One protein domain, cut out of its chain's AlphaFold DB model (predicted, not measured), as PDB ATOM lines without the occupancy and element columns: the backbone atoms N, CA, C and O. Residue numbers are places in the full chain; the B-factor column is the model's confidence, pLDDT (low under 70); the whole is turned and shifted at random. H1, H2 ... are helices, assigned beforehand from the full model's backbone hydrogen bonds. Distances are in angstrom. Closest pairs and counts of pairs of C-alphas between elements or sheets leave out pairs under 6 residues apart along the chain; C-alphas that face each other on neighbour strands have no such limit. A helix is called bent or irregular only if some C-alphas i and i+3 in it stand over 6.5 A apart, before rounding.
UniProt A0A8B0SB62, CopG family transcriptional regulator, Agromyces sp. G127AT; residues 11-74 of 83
ATOM      1  N   GLU A  11       3.873   5.062  17.710       98.44
ATOM      2  CA  GLU A  11       3.867   4.434  16.389       98.44
ATOM      3  C   GLU A  11       3.520   2.940  16.461       98.44
ATOM      4  O   GLU A  11       2.645   2.478  15.724       98.44
ATOM      5  N   ASP A  12       4.139   2.185  17.376       97.88
ATOM      6  CA  ASP A  12       3.852   0.757  17.567       97.88
ATOM      7  C   ASP A  12       2.392   0.544  17.980       97.88
ATOM      8  O   ASP A  12       1.715  -0.380  17.513       97.88
ATOM      9  N   ARG A  13       1.876   1.427  18.844       97.69
ATOM     10  CA  ARG A  13       0.478   1.383  19.264       97.69
ATOM     11  C   ARG A  13      -0.469   1.650  18.095       97.69
ATOM     12  O   ARG A  13      -1.450   0.920  17.952       97.69
ATOM     13  N   ALA A  14      -0.168   2.639  17.257       98.19
ATOM     14  CA  ALA A  14      -0.979   2.961  16.087       98.19
ATOM     15  C   ALA A  14      -1.026   1.801  15.078       98.19
ATOM     16  O   ALA A  14      -2.092   1.503  14.531       98.19
ATOM     17  N   LEU A  15       0.095   1.097  14.873       98.25
ATOM     18  CA  LEU A  15       0.145  -0.103  14.033       98.25
ATOM     19  C   LEU A  15      -0.763  -1.216  14.575       98.25
ATOM     20  O   LEU A  15      -1.529  -1.816  13.820       98.25
ATOM     21  N   LEU A  16      -0.718  -1.467  15.886       97.94
ATOM     22  CA  LEU A  16      -1.567  -2.469  16.534       97.94
ATOM     23  C   LEU A  16      -3.052  -2.098  16.488       97.94
ATOM     24  O   LEU A  16      -3.883  -2.979  16.270       97.94
ATOM     25  N   ASP A  17      -3.394  -0.821  16.667       98.31
ATOM     26  CA  ASP A  17      -4.777  -0.344  16.572       98.31
ATOM     27  C   ASP A  17      -5.323  -0.508  15.140       98.31
ATOM     28  O   ASP A  17      -6.438  -1.006  14.955       98.31
ATOM     29  N   ALA A  18      -4.531  -0.165  14.117       98.44
ATOM     30  CA  ALA A  18      -4.906  -0.353  12.714       98.44
ATOM     31  C   ALA A  18      -5.116  -1.837  12.369       98.44
ATOM     32  O   ALA A  18      -6.091  -2.205  11.709       98.44
ATOM     33  N   GLU A  19      -4.235  -2.705  12.859       98.44
ATOM     34  CA  GLU A  19      -4.319  -4.143  12.627       98.44
ATOM     35  C   GLU A  19      -5.490  -4.793  13.381       98.44
ATOM     36  O   GLU A  19      -6.174  -5.675  12.850       98.44
ATOM     37  N   ALA A  20      -5.783  -4.321  14.593       98.06
ATOM     38  CA  ALA A  20      -6.962  -4.726  15.349       98.06
ATOM     39  C   ALA A  20      -8.248  -4.331  14.612       98.06
ATOM     40  O   ALA A  20      -9.153  -5.156  14.478       98.06
ATOM     41  N   ALA A  21      -8.313  -3.114  14.062       97.88
ATOM     42  CA  ALA A  21      -9.447  -2.661  13.258       97.88
ATOM     43  C   ALA A  21      -9.620  -3.493  11.975       97.88
ATOM     44  O   ALA A  21     -10.743  -3.829  11.602       97.88
ATOM     45  N   ARG A  22      -8.514  -3.868  11.322       97.94
ATOM     46  CA  ARG A  22      -8.522  -4.667  10.087       97.94
ATOM     47  C   ARG A  22      -8.958  -6.116  10.310       97.94
ATOM     48  O   ARG A  22      -9.615  -6.693   9.450       97.94
ATOM     49  N   THR A  23      -8.564  -6.715  11.431       96.50
ATOM     50  CA  THR A  23      -8.759  -8.153  11.700       96.50
ATOM     51  C   THR A  23      -9.899  -8.453  12.673       96.50
ATOM     52  O   THR A  23     -10.305  -9.606  12.796       96.50
ATOM     53  N   GLY A  24     -10.392  -7.448  13.403       97.38
ATOM     54  CA  GLY A  24     -11.340  -7.619  14.506       97.38
ATOM     55  C   GLY A  24     -10.740  -8.296  15.746       97.38
ATOM     56  O   GLY A  24     -11.467  -8.622  16.685       97.38
ATOM     57  N   ARG A  25      -9.424  -8.541  15.773       97.31
ATOM     58  CA  ARG A  25      -8.741  -9.190  16.900       97.31
ATOM     59  C   ARG A  25      -8.335  -8.157  17.946       97.31
ATOM     60  O   ARG A  25      -8.018  -7.016  17.635       97.31
ATOM     61  N   SER A  26      -8.296  -8.577  19.209       96.44
ATOM     62  CA  SER A  26      -7.784  -7.716  20.282       96.44
ATOM     63  C   SER A  26      -6.270  -7.503  20.163       96.44
ATOM     64  O   SER A  26      -5.541  -8.411  19.762       96.44
ATOM     65  N   ILE A  27      -5.777  -6.349  20.622       95.56
ATOM     66  CA  ILE A  27      -4.335  -6.046  20.689       95.56
ATOM     67  C   ILE A  27      -3.575  -7.138  21.457       95.56
ATOM     68  O   ILE A  27      -2.526  -7.601  21.023       95.56
ATOM     69  N   SER A  28      -4.125  -7.624  22.574       94.06
ATOM     70  CA  SER A  28      -3.505  -8.700  23.357       94.06
ATOM     71  C   SER A  28      -3.449 -10.050  22.633       94.06
ATOM     72  O   SER A  28      -2.642 -10.895  23.021       94.06
ATOM     73  N   ALA A  29      -4.302 -10.286  21.632       94.88
ATOM     74  CA  ALA A  29      -4.199 -11.453  20.760       94.88
ATOM     75  C   ALA A  29      -3.100 -11.246  19.710       94.88
ATOM     76  O   ALA A  29      -2.249 -12.112  19.559       94.88
ATOM     77  N   LEU A  30      -3.052 -10.070  19.076       96.75
ATOM     78  CA  LEU A  30      -2.021  -9.728  18.089       96.75
ATOM     79  C   LEU A  30      -0.605  -9.800  18.675       96.75
ATOM     80  O   LEU A  30       0.287 -10.383  18.067       96.75
ATOM     81  N   ILE A  31      -0.408  -9.259  19.880       95.19
ATOM     82  CA  ILE A  31       0.888  -9.303  20.568       95.19
ATOM     83  C   ILE A  31       1.282 -10.740  20.906       95.19
ATOM     84  O   ILE A  31       2.446 -11.102  20.770       95.19
ATOM     85  N   ARG A  32       0.325 -11.574  21.327       91.81
ATOM     86  CA  ARG A  32       0.601 -12.979  21.640       91.81
ATOM     87  C   ARG A  32       1.025 -13.744  20.394       91.81
ATOM     88  O   ARG A  32       2.072 -14.370  20.434       91.81
ATOM     89  N   ASP A  33       0.275 -13.612  19.304       92.50
ATOM     90  CA  ASP A  33       0.629 -14.201  18.011       92.50
ATOM     91  C   ASP A  33       2.010 -13.737  17.535       92.50
ATOM     92  O   ASP A  33       2.766 -14.524  16.982       92.50
ATOM     93  N   ALA A  34       2.349 -12.458  17.720       93.69
ATOM     94  CA  ALA A  34       3.661 -11.941  17.343       93.69
ATOM     95  C   ALA A  34       4.781 -12.560  18.196       93.69
ATOM     96  O   ALA A  34       5.812 -12.954  17.651       93.69
ATOM     97  N   VAL A  35       4.570 -12.684  19.511       92.56
ATOM     98  CA  VAL A  35       5.512 -13.338  20.431       92.56
ATOM     99  C   VAL A  35       5.671 -14.815  20.085       92.56
ATOM    100  O   VAL A  35       6.797 -15.280  19.989       92.56
ATOM    101  N   GLU A  36       4.581 -15.537  19.851       89.38
ATOM    102  CA  GLU A  36       4.600 -16.957  19.488       89.38
ATOM    103  C   GLU A  36       5.259 -17.185  18.126       89.38
ATOM    104  O   GLU A  36       6.109 -18.049  17.984       89.38
ATOM    105  N   ARG A  37       4.981 -16.339  17.136       87.38
ATOM    106  CA  ARG A  37       5.627 -16.440  15.823       87.38
ATOM    107  C   ARG A  37       7.126 -16.137  15.861       87.38
ATOM    108  O   ARG A  37       7.865 -16.637  15.023       87.38
ATOM    109  N   THR A  38       7.562 -15.274  16.779       90.94
ATOM    110  CA  THR A  38       8.964 -14.824  16.864       90.94
ATOM    111  C   THR A  38       9.799 -15.692  17.803       90.94
ATOM    112  O   THR A  38      10.962 -15.961  17.523       90.94
ATOM    113  N   TYR A  39       9.218 -16.095  18.933       87.88
ATOM    114  CA  TYR A  39       9.900 -16.772  20.038       87.88
ATOM    115  C   TYR A  39       9.276 -18.112  20.413       87.88
ATOM    116  O   TYR A  39       9.831 -18.814  21.258       87.88
ATOM    117  N   GLY A  40       8.121 -18.459  19.849       80.75
ATOM    118  CA  GLY A  40       7.610 -19.814  19.964       80.75
ATOM    119  C   GLY A  40       8.618 -20.773  19.346       80.75
ATOM    120  O   GLY A  40       9.268 -20.467  18.342       80.75
ATOM    121  N   SER A  41       8.767 -21.940  19.964       67.81
ATOM    122  CA  SER A  41       9.268 -23.106  19.247       67.81
ATOM    123  C   SER A  41       8.452 -23.224  17.965       67.81
ATOM    124  O   SER A  41       7.235 -23.048  18.029       67.81
ATOM    125  N   ALA A  42       9.099 -23.466  16.818       60.72
ATOM    126  CA  ALA A  42       8.364 -23.838  15.617       60.72
ATOM    127  C   ALA A  42       7.380 -24.925  16.046       60.72
ATOM    128  O   ALA A  42       7.829 -25.950  16.557       60.72
ATOM    129  N   SER A  43       6.075 -24.640  15.977       59.09
ATOM    130  CA  SER A  43       5.064 -25.670  16.146       59.09
ATOM    131  C   SER A  43       5.475 -26.726  15.145       59.09
ATOM    132  O   SER A  43       5.544 -26.429  13.946       59.09
ATOM    133  N   ASP A  44       5.931 -27.871  15.642       68.00
ATOM    134  CA  ASP A  44       6.314 -28.939  14.753       68.00
ATOM    135  C   ASP A  44       4.996 -29.363  14.126       68.00
ATOM    136  O   ASP A  44       4.117 -29.906  14.791       68.00
ATOM    137  N   VAL A  45       4.792 -28.957  12.874       68.75
ATOM    138  CA  VAL A  45       3.555 -29.233  12.146       68.75
ATOM    139  C   VAL A  45       3.286 -30.735  12.182       68.75
ATOM    140  O   VAL A  45       2.127 -31.141  12.229       68.75
ATOM    141  N   ASP A  46       4.344 -31.544  12.253       65.94
ATOM    142  CA  ASP A  46       4.252 -32.982  12.424       65.94
ATOM    143  C   ASP A  46       3.734 -33.360  13.827       65.94
ATOM    144  O   ASP A  46       2.865 -34.218  13.928       65.94
ATOM    145  N   GLU A  47       4.139 -32.677  14.906       71.44
ATOM    146  CA  GLU A  47       3.607 -32.894  16.267       71.44
ATOM    147  C   GLU A  47       2.124 -32.487  16.390       71.44
ATOM    148  O   GLU A  47       1.339 -33.182  17.047       71.44
ATOM    149  N   ASP A  48       1.712 -31.412  15.711       72.69
ATOM    150  CA  ASP A  48       0.309 -30.981  15.639       72.69
ATOM    151  C   ASP A  48      -0.548 -31.967  14.825       72.69
ATOM    152  O   ASP A  48      -1.651 -32.334  15.249       72.69
ATOM    153  N   ILE A  49      -0.047 -32.440  13.677       78.00
ATOM    154  CA  ILE A  49      -0.711 -33.476  12.869       78.00
ATOM    155  C   ILE A  49      -0.814 -34.776  13.667       78.00
ATOM    156  O   ILE A  49      -1.892 -35.364  13.738       78.00
ATOM    157  N   GLU A  50       0.255 -35.194  14.344       77.31
ATOM    158  CA  GLU A  50       0.232 -36.371  15.205       77.31
ATOM    159  C   GLU A  50      -0.776 -36.231  16.352       77.31
ATOM    160  O   GLU A  50      -1.437 -37.201  16.727       77.31
ATOM    161  N   ALA A  51      -0.914 -35.042  16.942       79.50
ATOM    162  CA  ALA A  51      -1.912 -34.796  17.976       79.50
ATOM    163  C   ALA A  51      -3.346 -34.922  17.432       79.50
ATOM    164  O   ALA A  51      -4.203 -35.497  18.111       79.50
ATOM    165  N   ILE A  52      -3.598 -34.437  16.210       80.25
ATOM    166  CA  ILE A  52      -4.883 -34.593  15.513       80.25
ATOM    167  C   ILE A  52      -5.155 -36.069  15.204       80.25
ATOM    168  O   ILE A  52      -6.241 -36.556  15.521       80.25
ATOM    169  N   ASP A  53      -4.177 -36.794  14.661       80.19
ATOM    170  CA  ASP A  53      -4.301 -38.220  14.345       80.19
ATOM    171  C   ASP A  53      -4.549 -39.060  15.603       80.19
ATOM    172  O   ASP A  53      -5.406 -39.942  15.600       80.19
ATOM    173  N   ARG A  54      -3.879 -38.748  16.721       79.38
ATOM    174  CA  ARG A  54      -4.141 -39.399  18.018       79.38
ATOM    175  C   ARG A  54      -5.534 -39.096  18.565       79.38
ATOM    176  O   ARG A  54      -6.115 -39.932  19.255       79.38
ATOM    177  N   ALA A  55      -6.058 -37.899  18.320       73.94
ATOM    178  CA  ALA A  55      -7.408 -37.531  18.734       73.94
ATOM    179  C   ALA A  55      -8.483 -38.158  17.827       73.94
ATOM    180  O   ALA A  55      -9.620 -38.366  18.268       73.94
ATOM    181  N   PHE A  56      -8.144 -38.478  16.576       75.44
ATOM    182  CA  PHE A  56      -9.046 -39.134  15.643       75.44
ATOM    183  C   PHE A  56      -9.396 -40.539  16.144       75.44
ATOM    184  O   PHE A  56      -8.538 -41.380  16.383       75.44
ATOM    185  N   GLY A  57     -10.687 -40.801  16.344       71.38
ATOM    186  CA  GLY A  57     -11.155 -42.087  16.867       71.38
ATOM    187  C   GLY A  57     -11.193 -42.196  18.395       71.38
ATOM    188  O   GLY A  57     -11.804 -43.130  18.900       71.38
ATOM    189  N   ALA A  58     -10.689 -41.209  19.147       71.25
ATOM    190  CA  ALA A  58     -10.708 -41.223  20.619       71.25
ATOM    191  C   ALA A  58     -12.124 -41.319  21.240       71.25
ATOM    192  O   ALA A  58     -12.274 -41.607  22.428       71.25
ATOM    193  N   TRP A  59     -13.167 -41.065  20.443       67.75
ATOM    194  CA  TRP A  59     -14.571 -41.160  20.843       67.75
ATOM    195  C   TRP A  59     -15.311 -42.384  20.271       67.75
ATOM    196  O   TRP A  59     -16.478 -42.581  20.589       67.75
ATOM    197  N   GLN A  60     -14.675 -43.199  19.421       69.94
ATOM    198  CA  GLN A  60     -15.361 -44.290  18.710       69.94
ATOM    199  C   GLN A  60     -15.730 -45.474  19.615       69.94
ATOM    200  O   GLN A  60     -16.768 -46.086  19.396       69.94
ATOM    201  N   ASP A  61     -14.954 -45.734  20.671       72.62
ATOM    202  CA  ASP A  61     -15.183 -46.858  21.596       72.62
ATOM    203  C   ASP A  61     -16.039 -46.482  22.821       72.62
ATOM    204  O   ASP A  61     -15.994 -47.138  23.865       72.62
ATOM    205  N   ARG A  62     -16.794 -45.380  22.742       71.88
ATOM    206  CA  ARG A  62     -17.685 -44.944  23.822       71.88
ATOM    207  C   ARG A  62     -19.136 -45.242  23.466       71.88
ATOM    208  O   ARG A  62     -19.692 -44.620  22.573       71.88
ATOM    209  N   ASP A  63     -19.779 -46.075  24.278       69.88
ATOM    210  CA  ASP A  63     -21.222 -46.377  24.211       69.88
ATOM    211  C   ASP A  63     -22.130 -45.212  24.668       69.88
ATOM    212  O   ASP A  63     -23.323 -45.386  24.921       69.88
ATOM    213  N   ILE A  64     -21.579 -44.004  24.814       74.56
ATOM    214  CA  ILE A  64     -22.313 -42.832  25.291       74.56
ATOM    215  C   ILE A  64     -22.620 -41.945  24.091       74.56
ATOM    216  O   ILE A  64     -21.711 -41.432  23.436       74.56
ATOM    217  N   ASP A  65     -23.910 -41.724  23.847       78.56
ATOM    218  CA  ASP A  65     -24.368 -40.749  22.865       78.56
ATOM    219  C   ASP A  65     -23.769 -39.363  23.161       78.56
ATOM    220  O   ASP A  65     -23.780 -38.875  24.296       78.56
ATOM    221  N   GLY A  66     -23.238 -38.718  22.122       71.81
ATOM    222  CA  GLY A  66     -22.547 -37.439  22.242       71.81
ATOM    223  C   GLY A  66     -23.446 -36.342  22.815       71.81
ATOM    224  O   GLY A  66     -22.972 -35.514  23.593       71.81
ATOM    225  N   ALA A  67     -24.747 -36.360  22.499       76.12
ATOM    226  CA  ALA A  67     -25.697 -35.408  23.066       76.12
ATOM    227  C   ALA A  67     -25.902 -35.653  24.569       76.12
ATOM    228  O   ALA A  67     -25.801 -34.712  25.356       76.12
ATOM    229  N   ALA A  68     -26.085 -36.909  24.987       75.31
ATOM    230  CA  ALA A  68     -26.182 -37.275  26.402       75.31
ATOM    231  C   ALA A  68     -24.913 -36.914  27.200       75.31
ATOM    232  O   ALA A  68     -25.003 -36.441  28.335       75.31
ATOM    233  N   TYR A  69     -23.729 -37.075  26.602       76.94
ATOM    234  CA  TYR A  69     -22.464 -36.660  27.214       76.94
ATOM    235  C   TYR A  69     -22.373 -35.139  27.407       76.94
ATOM    236  O   TYR A  69     -21.993 -34.668  28.480       76.94
ATOM    237  N   VAL A  70     -22.741 -34.359  26.385       77.75
ATOM    238  CA  VAL A  70     -22.724 -32.889  26.447       77.75
ATOM    239  C   VAL A  70     -23.738 -32.359  27.461       77.75
ATOM    240  O   VAL A  70     -23.416 -31.425  28.195       77.75
ATOM    241  N   GLU A  71     -24.923 -32.962  27.542       76.50
ATOM    242  CA  GLU A  71     -25.931 -32.620  28.555       76.50
ATOM    243  C   GLU A  71     -25.446 -32.940  29.978       76.50
ATOM    244  O   GLU A  71     -25.639 -32.133  30.882       76.50
ATOM    245  N   GLY A  72     -24.718 -34.044  30.183       75.25
ATOM    246  CA  GLY A  72     -24.097 -34.359  31.476       75.25
ATOM    247  C   GLY A  72     -22.961 -33.405  31.874       75.25
ATOM    248  O   GLY A  72     -22.778 -33.117  33.056       75.25
ATOM    249  N   LEU A  73     -22.206 -32.886  30.898       76.06
ATOM    250  CA  LEU A  73     -21.133 -31.910  31.127       76.06
ATOM    251  C   LEU A  73     -21.682 -30.501  31.402       76.06
ATOM    252  O   LEU A  73     -21.073 -29.706  32.119       76.06
ATOM    253  N   ARG A  74     -22.843 -30.180  30.830       72.50
ATOM    254  CA  ARG A  74     -23.569 -28.942  31.096       72.50
ATOM    255  C   ARG A  74     -24.365 -29.094  32.391       72.50
ATOM    256  O   ARG A  74     -25.581 -29.232  32.370       72.50
TER     257      ARG A  74
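AT A GLANCE: This is residues 11 to 74 of the 83 residues of the protein "CopG family transcriptional regulator" of Agromyces sp. G127AT (UniProt A0A8B0SB62). Four helices are strung along an extended chain: H1 and H2 meet near one end of each to make a corner, an L, and from there the chain runs away with H3 and then H4 on it, neither of which touches another helix. There is no shared core; residues 41 to 74, with H3 and H4, stand free, and so do residues 33 to 39 of H2. The printed part has 64 residues with four named helices, in the order H1, H2, H3, H4, and no named strand, and its class is all helix. The whole is extended, with a radius of gyration of the C-alphas of 19.3 A, and its outline is flat, spanning 57 by 30 by 16 A.

HOW THE PARTS SIT: Begin at the first printed residue with H1, residues 11 to 23, and go on through a tight link of three residues to H2, residues 27 to 39. H1 and H2 touch, and their closest C-alphas are those of Ala 20 and Ile 27, 6.1 A apart. H1 touches H2 with residues 16 to 20 alone, and H2 touches H1 with residues 27 to 30 alone. Their lines are about perpendicular, at 75 degrees, and their centres are 13.2 A apart. A tight link of five residues leads on to H3, residues 45 to 55, which is apart from both H1 and H2. A short link of ten residues then leads to H4, residues 66 to 73, which is apart from H1, H2 and H3. In the backbone of H1, H2, H3 and H4, every O i to N i+4 pair is within hydrogen-bond range.

IN THESE COORDINATES: Find C-alpha 11 at (3.867, 4.434, 16.389); from there H1 runs 18.4 A to C-alpha 23. Look next at C-alpha 27, at (-4.335, -6.046, 20.689), where H2 begins and runs 17.8 A to C-alpha 39. H3 covers 15.2 A from Val 45 to Ala 55. H4 starts at Gly 66 and ends 10.6 A on, at C-alpha 73, (-21.133, -31.910, 31.127). No helix is bent or irregular.

THE WHOLE: The two C-alphas farthest apart are those of Glu 11 and Asp 63, at 57.2 A, while the first and last printed C-alphas, of Glu 11 and Arg 74, are 45.6 A apart. The printed part has no cut and no long link; it covers residues 11 to 74 of a full chain of 83. The mean pLDDT of the printed part is 83.3. Look for values under 70 at residues 41 to 46, of which 45 and 46 belong to H3, at residues 59 to 60, and at residue 63. The model's mean confidence is 98 in H1 and 93 in H2, against 75 in H3 and 76 in H4.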